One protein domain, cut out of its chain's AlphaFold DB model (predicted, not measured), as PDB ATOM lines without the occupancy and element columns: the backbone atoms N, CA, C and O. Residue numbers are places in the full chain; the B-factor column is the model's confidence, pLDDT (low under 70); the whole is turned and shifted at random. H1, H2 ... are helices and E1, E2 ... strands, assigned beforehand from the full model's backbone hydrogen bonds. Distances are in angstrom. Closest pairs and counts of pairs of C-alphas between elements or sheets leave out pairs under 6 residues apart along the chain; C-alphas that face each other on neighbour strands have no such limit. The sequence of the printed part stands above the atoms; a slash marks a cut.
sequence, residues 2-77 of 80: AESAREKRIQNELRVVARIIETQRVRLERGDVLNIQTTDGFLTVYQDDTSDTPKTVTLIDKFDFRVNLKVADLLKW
ATOM      1  N   ALA A   2      15.295  38.825  43.036       56.91
ATOM      2  CA  ALA A   2      16.113  37.602  43.161       56.91
ATOM      3  C   ALA A   2      15.443  36.325  42.599       56.91
ATOM      4  O   ALA A   2      16.122  35.394  42.171       56.91
ATOM      5  N   GLU A   3      14.111  36.293  42.574       55.69
ATOM      6  CA  GLU A   3      13.323  35.123  42.167       55.69
ATOM      7  C   GLU A   3      13.467  34.802  40.673       55.69
ATOM      8  O   GLU A   3      13.727  33.657  40.313       55.69
ATOM      9  N   SER A   4      13.489  35.825  39.812       66.44
ATOM     10  CA  SER A   4      13.683  35.645  38.367       66.44
ATOM     11  C   SER A   4      15.095  35.176  37.991       66.44
ATOM     12  O   SER A   4      15.272  34.465  37.001       66.44
ATOM     13  N   ALA A   5      16.117  35.535  38.775       68.44
ATOM     14  CA  ALA A   5      17.483  35.050  38.574       68.44
ATOM     15  C   ALA A   5      17.609  33.564  38.945       68.44
ATOM     16  O   ALA A   5      18.274  32.800  38.241       68.44
ATOM     17  N   ARG A   6      16.921  33.138  40.014       68.38
ATOM     18  CA  ARG A   6      16.844  31.729  40.412       68.38
ATOM     19  C   ARG A   6      16.090  30.896  39.375       68.38
ATOM     20  O   ARG A   6      16.581  29.841  38.990       68.38
ATOM     21  N   GLU A   7      14.950  31.373  38.889       72.31
ATOM     22  CA  GLU A   7      14.170  30.674  37.861       72.31
ATOM     23  C   GLU A   7      14.939  30.526  36.547       72.31
ATOM     24  O   GLU A   7      14.997  29.428  35.997       72.31
ATOM     25  N   LYS A   8      15.606  31.587  36.072       74.69
ATOM     26  CA  LYS A   8      16.459  31.511  34.873       74.69
ATOM     27  C   LYS A   8      17.586  30.493  35.026       74.69
ATOM     28  O   LYS A   8      17.896  29.772  34.081       74.69
ATOM     29  N   ARG A   9      18.192  30.417  36.214       74.38
ATOM     30  CA  ARG A   9      19.224  29.422  36.510       74.38
ATOM     31  C   ARG A   9      18.661  28.001  36.456       74.38
ATOM     32  O   ARG A   9      19.231  27.171  35.760       74.38
ATOM     33  N   ILE A  10      17.532  27.750  37.119       72.44
ATOM     34  CA  ILE A  10      16.872  26.435  37.119       72.44
ATOM     35  C   ILE A  10      16.477  26.026  35.693       72.44
ATOM     36  O   ILE A  10      16.726  24.896  35.295       72.44
ATOM     37  N   GLN A  11      15.938  26.943  34.883       73.31
ATOM     38  CA  GLN A  11      15.601  26.660  33.482       73.31
ATOM     39  C   GLN A  11      16.825  26.285  32.640       73.31
ATOM     40  O   GLN A  11      16.749  25.367  31.825       73.31
ATOM     41  N   ASN A  12      17.956  26.971  32.824       76.69
ATOM     42  CA  ASN A  12      19.196  26.616  32.134       76.69
ATOM     43  C   ASN A  12      19.699  25.235  32.565       76.69
ATOM     44  O   ASN A  12      20.075  24.429  31.718       76.69
ATOM     45  N   GLU A  13      19.658  24.949  33.862       72.88
ATOM     46  CA  GLU A  13      20.062  23.659  34.416       72.88
ATOM     47  C   GLU A  13      19.157  22.512  33.910       72.88
ATOM     48  O   GLU A  13      19.659  21.465  33.504       72.88
ATOM     49  N   LEU A  14      17.844  22.732  33.795       74.38
ATOM     50  CA  LEU A  14      16.903  21.765  33.214       74.38
ATOM     51  C   LEU A  14      17.103  21.554  31.710       74.38
ATOM     52  O   LEU A  14      16.988  20.427  31.234       74.38
ATOM     53  N   ARG A  15      17.450  22.602  30.951       78.69
ATOM     54  CA  ARG A  15      17.803  22.460  29.526       78.69
ATOM     55  C   ARG A  15      19.033  21.582  29.328       78.69
ATOM     56  O   ARG A  15      19.076  20.813  28.373       78.69
ATOM     57  N   VAL A  16      20.016  21.678  30.225       76.25
ATOM     58  CA  VAL A  16      21.193  20.800  30.199       76.25
ATOM     59  C   VAL A  16      20.774  19.353  30.441       76.25
ATOM     60  O   VAL A  16      21.142  18.486  29.655       76.25
ATOM     61  N   VAL A  17      19.946  19.093  31.458       74.81
ATOM     62  CA  VAL A  17      19.433  17.739  31.732       74.81
ATOM     63  C   VAL A  17      18.636  17.189  30.544       74.81
ATOM     64  O   VAL A  17      18.876  16.060  30.124       74.81
ATOM     65  N   ALA A  18      17.752  17.989  29.940       76.75
ATOM     66  CA  ALA A  18      16.990  17.589  28.755       76.75
ATOM     67  C   ALA A  18      17.906  17.216  27.577       76.75
ATOM     68  O   ALA A  18      17.687  16.202  26.921       76.75
ATOM     69  N   ARG A  19      18.981  17.982  27.352       80.25
ATOM     70  CA  ARG A  19      19.970  17.691  26.307       80.25
ATOM     71  C   ARG A  19      20.748  16.401  26.572       80.25
ATOM     72  O   ARG A  19      21.074  15.680  25.632       80.25
ATOM     73  N   ILE A  20      21.040  16.097  27.835       76.00
ATOM     74  CA  ILE A  20      21.673  14.831  28.227       76.00
ATOM     75  C   ILE A  20      20.729  13.662  27.927       76.00
ATOM     76  O   ILE A  20      21.148  12.699  27.291       76.00
ATOM     77  N   ILE A  21      19.451  13.771  28.311       75.94
ATOM     78  CA  ILE A  21      18.422  12.763  28.002       75.94
ATOM     79  C   ILE A  21      18.315  12.552  26.487       75.94
ATOM     80  O   ILE A  21      18.300  11.414  26.029       75.94
ATOM     81  N   GLU A  22      18.300  13.630  25.703       81.69
ATOM     82  CA  GLU A  22      18.251  13.562  24.240       81.69
ATOM     83  C   GLU A  22      19.491  12.871  23.652       81.69
ATOM     84  O   GLU A  22      19.369  12.002  22.792       81.69
ATOM     85  N   THR A  23      20.683  13.187  24.170       80.19
ATOM     86  CA  THR A  23      21.946  12.556  23.746       80.19
ATOM     87  C   THR A  23      21.956  11.057  24.058       80.19
ATOM     88  O   THR A  23      22.504  10.264  23.296       80.19
ATOM     89  N   GLN A  24      21.302  10.651  25.149       80.25
ATOM     90  CA  GLN A  24      21.219   9.258  25.588       80.25
ATOM     91  C   GLN A  24      19.911   8.561  25.170       80.25
ATOM     92  O   GLN A  24      19.644   7.434  25.591       80.25
ATOM     93  N   ARG A  25      19.102   9.186  24.305       79.56
ATOM     94  CA  ARG A  25      17.777   8.695  23.897       79.56
ATOM     95  C   ARG A  25      17.812   7.269  23.351       79.56
ATOM     96  O   ARG A  25      16.973   6.462  23.722       79.56
ATOM     97  N   VAL A  26      18.817   6.938  22.540       82.00
ATOM     98  CA  VAL A  26      18.980   5.592  21.959       82.00
ATOM     99  C   VAL A  26      19.157   4.518  23.038       82.00
ATOM    100  O   VAL A  26      18.692   3.396  22.864       82.00
ATOM    101  N   ARG A  27      19.823   4.842  24.152       75.62
ATOM    102  CA  ARG A  27      20.005   3.929  25.292       75.62
ATOM    103  C   ARG A  27      18.721   3.784  26.099       75.62
ATOM    104  O   ARG A  27      18.310   2.670  26.400       75.62
ATOM    105  N   LEU A  28      18.041   4.900  26.363       77.81
ATOM    106  CA  LEU A  28      16.742   4.900  27.042       77.81
ATOM    107  C   LEU A  28      15.687   4.102  26.258       77.81
ATOM    108  O   LEU A  28      14.952   3.315  26.843       77.81
ATOM    109  N   GLU A  29      15.650   4.238  24.929       80.69
ATOM    110  CA  GLU A  29      14.763   3.462  24.049       80.69
ATOM    111  C   GLU A  29      15.081   1.955  24.052       80.69
ATOM    112  O   GLU A  29      14.202   1.142  23.777       80.69
ATOM    113  N   ARG A  30      16.315   1.564  24.402       81.88
ATOM    114  CA  ARG A  30      16.723   0.160  24.585       81.88
ATOM    115  C   ARG A  30      16.386  -0.398  25.970       81.88
ATOM    116  O   ARG A  30      16.585  -1.588  26.193       81.88
ATOM    117  N   GLY A  31      15.847   0.429  26.867       75.19
ATOM    118  CA  GLY A  31      15.492   0.043  28.231       75.19
ATOM    119  C   GLY A  31      16.602   0.258  29.261       75.19
ATOM    120  O   GLY A  31      16.441  -0.181  30.399       75.19
ATOM    121  N   ASP A  32      17.700   0.934  28.899       76.06
ATOM    122  CA  ASP A  32      18.768   1.257  29.847       76.06
ATOM    123  C   ASP A  32      18.243   2.206  30.935       76.06
ATOM    124  O   ASP A  32      17.606   3.226  30.648       76.06
ATOM    125  N   VAL A  33      18.566   1.912  32.195       77.75
ATOM    126  CA  VAL A  33      18.290   2.813  33.316       77.75
ATOM    127  C   VAL A  33      19.500   3.715  33.516       77.75
ATOM    128  O   VAL A  33      20.578   3.261  33.896       77.75
ATOM    129  N   LEU A  34      19.323   5.009  33.250       76.81
ATOM    130  CA  LEU A  34      20.384   6.001  33.390       76.81
ATOM    131  C   LEU A  34      20.231   6.778  34.696       76.81
ATOM    132  O   LEU A  34      19.188   7.368  34.977       76.81
ATOM    133  N   ASN A  35      21.306   6.813  35.470       74.94
ATOM    134  CA  ASN A  35      21.409   7.515  36.732       74.94
ATOM    135  C   ASN A  35      22.272   8.766  36.536       74.94
ATOM    136  O   ASN A  35      23.460   8.679  36.230       74.94
ATOM    137  N   ILE A  36      21.665   9.944  36.668       75.00
ATOM    138  CA  ILE A  36      22.336  11.230  36.458       75.00
ATOM    139  C   ILE A  36      22.655  11.830  37.825       75.00
ATOM    140  O   ILE A  36      21.750  12.135  38.600       75.00
ATOM    141  N   GLN A  37      23.938  12.037  38.114       71.12
ATOM    142  CA  GLN A  37      24.398  12.581  39.392       71.12
ATOM    143  C   GLN A  37      25.370  13.737  39.191       71.12
ATOM    144  O   GLN A  37      26.081  13.815  38.192       71.12
ATOM    145  N   THR A  38      25.428  14.636  40.171       70.69
ATOM    146  CA  THR A  38      26.435  15.702  40.187       70.69
ATOM    147  C   THR A  38      27.643  15.229  40.993       70.69
ATOM    148  O   THR A  38      27.531  15.051  42.202       70.69
ATOM    149  N   THR A  39      28.787  15.032  40.338       69.31
ATOM    150  CA  THR A  39      30.056  14.605  40.960       69.31
ATOM    151  C   THR A  39      31.103  15.690  40.727       69.31
ATOM    152  O   THR A  39      31.323  16.091  39.587       69.31
ATOM    153  N   ASP A  40      31.705  16.228  41.791       72.50
ATOM    154  CA  ASP A  40      32.656  17.359  41.738       72.50
ATOM    155  C   ASP A  40      32.115  18.614  41.032       72.50
ATOM    156  O   ASP A  40      32.842  19.405  40.429       72.50
ATOM    157  N   GLY A  41      30.797  18.800  41.103       63.97
ATOM    158  CA  GLY A  41      30.096  19.866  40.401       63.97
ATOM    159  C   GLY A  41      29.798  19.557  38.937       63.97
ATOM    160  O   GLY A  41      29.186  20.398  38.309       63.97
ATOM    161  N   PHE A  42      30.154  18.394  38.393       68.69
ATOM    162  CA  PHE A  42      29.883  18.013  37.004       68.69
ATOM    163  C   PHE A  42      28.739  17.010  36.904       68.69
ATOM    164  O   PHE A  42      28.637  16.092  37.723       68.69
ATOM    165  N   LEU A  43      27.900  17.140  35.877       73.06
ATOM    166  CA  LEU A  43      26.882  16.132  35.594       73.06
ATOM    167  C   LEU A  43      27.525  14.881  35.005       73.06
ATOM    168  O   LEU A  43      28.153  14.913  33.952       73.06
ATOM    169  N   THR A  44      27.344  13.771  35.702       75.25
ATOM    170  CA  THR A  44      27.898  12.468  35.356       75.25
ATOM    171  C   THR A  44      26.746  11.491  35.175       75.25
ATOM    172  O   THR A  44      25.845  11.435  36.016       75.25
ATOM    173  N   VAL A  45      26.745  10.766  34.060       77.00
ATOM    174  CA  VAL A  45      25.704   9.795  33.715       77.00
ATOM    175  C   VAL A  45      26.264   8.401  33.906       77.00
ATOM    176  O   VAL A  45      27.271   8.035  33.300       77.00
ATOM    177  N   TYR A  46      25.581   7.624  34.727       79.88
ATOM    178  CA  TYR A  46      25.857   6.219  34.948       79.88
ATOM    179  C   TYR A  46      24.743   5.378  34.332       79.88
ATOM    180  O   TYR A  46      23.591   5.805  34.297       79.88
ATOM    181  N   GLN A  47      25.069   4.187  33.859       78.81
ATOM    182  CA  GLN A  47      24.091   3.149  33.557       78.81
ATOM    183  C   GLN A  47      24.027   2.213  34.757       78.81
ATOM    184  O   GLN A  47      25.059   1.681  35.174       78.81
ATOM    185  N   ASP A  48      22.830   2.061  35.316       74.44
ATOM    186  CA  ASP A  48      22.545   1.040  36.316       74.44
ATOM    187  C   ASP A  48      22.301  -0.280  35.578       74.44
ATOM    188  O   ASP A  48      21.330  -0.406  34.826       74.44
ATOM    189  N   ASP A  49      23.166  -1.270  35.801       68.94
ATOM    190  CA  ASP A  49      22.860  -2.644  35.417       68.94
ATOM    191  C   ASP A  49      21.894  -3.216  36.458       68.94
ATOM    192  O   ASP A  49      22.241  -3.450  37.619       68.94
ATOM    193  N   THR A  50      20.637  -3.408  36.065       59.47
ATOM    194  CA  THR A  50      19.577  -3.938  36.940       59.47
ATOM    195  C   THR A  50      19.761  -5.418  37.277       59.47
ATOM    196  O   THR A  50      18.965  -5.965  38.042       59.47
ATOM    197  N   SER A  51      20.793  -6.066  36.728       59.25
ATOM    198  CA  SER A  51      20.973  -7.514  36.768       59.25
ATOM    199  C   SER A  51      21.880  -8.031  37.886       59.25
ATOM    200  O   SER A  51      21.820  -9.229  38.149       59.25
ATOM    201  N   ASP A  52      22.654  -7.184  38.583       53.50
ATOM    202  CA  ASP A  52      23.691  -7.698  39.486       53.50
ATOM    203  C   ASP A  52      23.745  -7.045  40.877       53.50
ATOM    204  O   ASP A  52      23.686  -5.825  41.052       53.50
ATOM    205  N   THR A  53      23.879  -7.898  41.894       53.09
ATOM    206  CA  THR A  53      24.327  -7.535  43.245       53.09
ATOM    207  C   THR A  53      25.750  -8.065  43.407       53.09
ATOM    208  O   THR A  53      25.913  -9.283  43.463       53.09
ATOM    209  N   PRO A  54      26.774  -7.201  43.548       56.03
ATOM    210  CA  PRO A  54      26.705  -5.758  43.796       56.03
ATOM    211  C   PRO A  54      26.296  -4.934  42.564       56.03
ATOM    212  O   PRO A  54      26.717  -5.235  41.451       56.03
ATOM    213  N   LYS A  55      25.509  -3.866  42.797       61.78
ATOM    214  CA  LYS A  55      25.062  -2.922  41.760       61.78
ATOM    215  C   LYS A  55      26.270  -2.363  41.023       61.78
ATOM    216  O   LYS A  55      26.988  -1.515  41.557       61.78
ATOM    217  N   THR A  56      26.487  -2.848  39.811       62.38
ATOM    218  CA  THR A  56      27.545  -2.343  38.946       62.38
ATOM    219  C   THR A  56      27.002  -1.119  38.225       62.38
ATOM    220  O   THR A  56      26.055  -1.206  37.448       62.38
ATOM    221  N   VAL A  57      27.585   0.038  38.528       67.38
ATOM    222  CA  VAL A  57      27.309   1.290  37.822       67.38
ATOM    223  C   VAL A  57      28.418   1.534  36.814       67.38
ATOM    224  O   VAL A  57      29.590   1.625  37.176       67.38
ATOM    225  N   THR A  58      28.054   1.650  35.541       74.38
ATOM    226  CA  THR A  58      29.021   1.957  34.482       74.38
ATOM    227  C   THR A  58      28.971   3.443  34.175       74.38
ATOM    228  O   THR A  58      27.900   3.976  33.897       74.38
ATOM    229  N   LEU A  59      30.118   4.126  34.207       76.25
ATOM    230  CA  LEU A  59      30.214   5.505  33.733       76.25
ATOM    231  C   LEU A  59      29.969   5.535  32.219       76.25
ATOM    232  O   LEU A  59      30.740   4.964  31.451       76.25
ATOM    233  N   ILE A  60      28.901   6.211  31.806       76.56
ATOM    234  CA  ILE A  60      28.498   6.344  30.402       76.56
ATOM    235  C   ILE A  60      29.081   7.617  29.814       76.56
ATOM    236  O   ILE A  60      29.606   7.605  28.704       76.56
ATOM    237  N   ASP A  61      28.949   8.720  30.552       74.69
ATOM    238  CA  ASP A  61      29.312  10.039  30.057       74.69
ATOM    239  C   ASP A  61      29.562  11.021  31.206       74.69
ATOM    240  O   ASP A  61      29.004  10.890  32.303       74.69
ATOM    241  N   LYS A  62      30.381  12.038  30.941       73.06
ATOM    242  CA  LYS A  62      30.648  13.139  31.864       73.06
ATOM    243  C   LYS A  62      30.537  14.456  31.118       73.06
ATOM    244  O   LYS A  62      31.296  14.739  30.197       73.06
ATOM    245  N   PHE A  63      29.634  15.299  31.590       71.38
ATOM    246  CA  PHE A  63      29.397  16.612  31.028       71.38
ATOM    247  C   PHE A  63      30.057  17.693  31.883       71.38
ATOM    248  O   PHE A  63      29.856  17.757  33.097       71.38
ATOM    249  N   ASP A  64      30.780  18.606  31.232       66.31
ATOM    250  CA  ASP A  64      31.503  19.723  31.865       66.31
ATOM    251  C   ASP A  64      30.574  20.866  32.343       66.31
ATOM    252  O   ASP A  64      30.949  22.034  32.440       66.31
ATOM    253  N   PHE A  65      29.305  20.556  32.621       64.94
ATOM    254  CA  PHE A  65      28.322  21.532  33.080       64.94
ATOM    255  C   PHE A  65      28.211  21.503  34.598       64.94
ATOM    256  O   PHE A  65      27.910  20.465  35.190       64.94
ATOM    257  N   ARG A  66      28.375  22.680  35.215       59.88
ATOM    258  CA  ARG A  66      28.074  22.873  36.633       59.88
ATOM    259  C   ARG A  66      26.592  23.088  36.861       59.88
ATOM    260  O   ARG A  66      26.071  24.164  36.583       59.88
ATOM    261  N   VAL A  67      25.934  22.066  37.398       61.72
ATOM    262  CA  VAL A  67      24.508  22.094  37.730       61.72
ATOM    263  C   VAL A  67      24.340  22.037  39.242       61.72
ATOM    264  O   VAL A  67      25.029  21.288  39.928       61.72
ATOM    265  N   ASN A  68      23.466  22.883  39.782       62.22
ATOM    266  CA  ASN A  68      23.235  23.010  41.217       62.22
ATOM    267  C   ASN A  68      21.727  22.902  41.484       62.22
ATOM    268  O   ASN A  68      21.108  23.782  42.085       62.22
ATOM    269  N   LEU A  69      21.145  21.805  40.993       60.00
ATOM    270  CA  LEU A  69      19.743  21.462  41.191       60.00
ATOM    271  C   LEU A  69      19.599  20.714  42.511       60.00
ATOM    272  O   LEU A  69      20.242  19.687  42.730       60.00
ATOM    273  N   LYS A  70      18.710  21.184  43.388       59.91
ATOM    274  CA  LYS A  70      18.241  20.344  44.492       59.91
ATOM    275  C   LYS A  70      17.173  19.394  43.955       59.91
ATOM    276  O   LYS A  70      16.401  19.755  43.072       59.91
ATOM    277  N   VAL A  71      17.057  18.206  44.551       59.03
ATOM    278  CA  VAL A  71      16.009  17.219  44.209       59.03
ATOM    279  C   VAL A  71      14.603  17.843  44.223       59.03
ATOM    280  O   VAL A  71      13.769  17.535  43.378       59.03
ATOM    281  N   ALA A  72      14.355  18.791  45.131       60.03
ATOM    282  CA  ALA A  72      13.095  19.528  45.202       60.03
ATOM    283  C   ALA A  72      12.808  20.407  43.967       60.03
ATOM    284  O   ALA A  72      11.643  20.622  43.637       60.03
ATOM    285  N   ASP A  73      13.840  20.921  43.291       60.97
ATOM    286  CA  ASP A  73      13.684  21.711  42.065       60.97
ATOM    287  C   ASP A  73      13.343  20.797  40.867       60.97
ATOM    288  O   ASP A  73      12.546  21.189  40.017       60.97
ATOM    289  N   LEU A  74      13.850  19.554  40.852       57.84
ATOM    290  CA  LEU A  74      13.503  18.529  39.853       57.84
ATOM    291  C   LEU A  74      12.050  18.055  39.993       57.84
ATOM    292  O   LEU A  74      11.327  17.977  39.008       57.84
ATOM    293  N   LEU A  75      11.592  17.791  41.219       56.06
ATOM    294  CA  LEU A  75      10.230  17.302  41.478       56.06
ATOM    295  C   LEU A  75       9.134  18.336  41.175       56.06
ATOM    296  O   LEU A  75       7.984  17.968  40.942       56.06
ATOM    297  N   LYS A  76       9.471  19.632  41.181       57.38
ATOM    298  CA  LYS A  76       8.530  20.703  40.818       57.38
ATOM    299  C   LYS A  76       8.249  20.770  39.321       57.38
ATOM    300  O   LYS A  76       7.174  21.222  38.936       57.38
ATOM    301  N   TRP A  77       9.190  20.341  38.489       49.94
ATOM    302  CA  TRP A  77       8.997  20.269  37.049       49.94
ATOM    303  C   TRP A  77       8.617  18.837  36.696       49.94
ATOM    304  O   TRP A  77       9.474  17.994  36.452       49.94
TER     305      TRP A  77
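Overview. This is residues 2 to 77 of the 80 residues of an uncharacterized protein of Exiguobacterium aurantiacum (UniProt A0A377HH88). Picture one long helix, H1, whose later part, residues 13 to 21, grazes a small, strongly twisted sheet of three strands, while its earlier part runs on past the sheet. The short helix H2 follows at the far end of H1, and the short helix H3 comes back to cross near H1, away from the sheet. The printed part has 76 residues, with three named helices and three named strands in the order H1, H2, E1, E2, E3, H3; the sheet runs E1, E2, E3, antiparallel throughout, and the class is mixed, helices and strands. The whole is only just loose, close to compact, with a radius of gyration of the C-alphas of 13.9 A, and elongated, spanning 46 by 24 by 23 A.

Arrangement. Start with H1, residues 2 to 23, and H2, residues 25 to 29, which meet only through their link. Next come E1, residues 33 to 39, E2, residues 42 to 48, and E3, residues 57 to 66, a meander, each strand the antiparallel neighbour of the one before. In the hairpin of E1 and E2, at 151 degrees, look for N 35 and O 46, 2.8 A apart and within hydrogen-bond range. In the hairpin of E2 and E3, at 161 degrees, N 45 and O 61 are 2.9 A apart, also within range. E3 bends by 68 degrees at residue 60. H1 is on the sheet but only grazes it; its closest C-alphas to E3 are those of Val 16 and Phe 65, 7.7 A apart. H2 is only just on the sheet, with 5 pairs of C-alphas within 10 A, and only grazes it with residues 27 to 28. H3, residues 71 to 76, is not on the sheet. H3 is close to H1 but not clearly touching, about perpendicular at 86 degrees, and their closest C-alphas, those of Ile 10 and Asp 73, are 7.5 A apart. In H1, H2 and H3, every O i to N i+4 pair is within hydrogen-bond range.

Along the chain. Find C-alpha 2 at (16.113, 37.602, 43.161); from there H1 runs 32.2 A to C-alpha 23 at (21.946, 12.556, 23.746). H2 covers residues 25 to 29. E1, residues 33 to 39, is 18.3 A long, E2, residues 42 to 48, 18.5 A, and E3, residues 57 to 66, 21.6 A. H3, residues 71 to 76, ends with C-alpha 76 at (8.530, 20.703, 40.818).

Size, cuts and confidence. The C-alphas farthest apart, those of Ala 2 and Asp 52, are 46.1 A apart. The printed part has no cut and no long link; the link from E2 to E3, 8 residues, is short, and the others are tight. The mean pLDDT of the printed part is 70.0, and 31 residues are under 70, among them residues 2 to 6, 49 to 57 and 64 to 77.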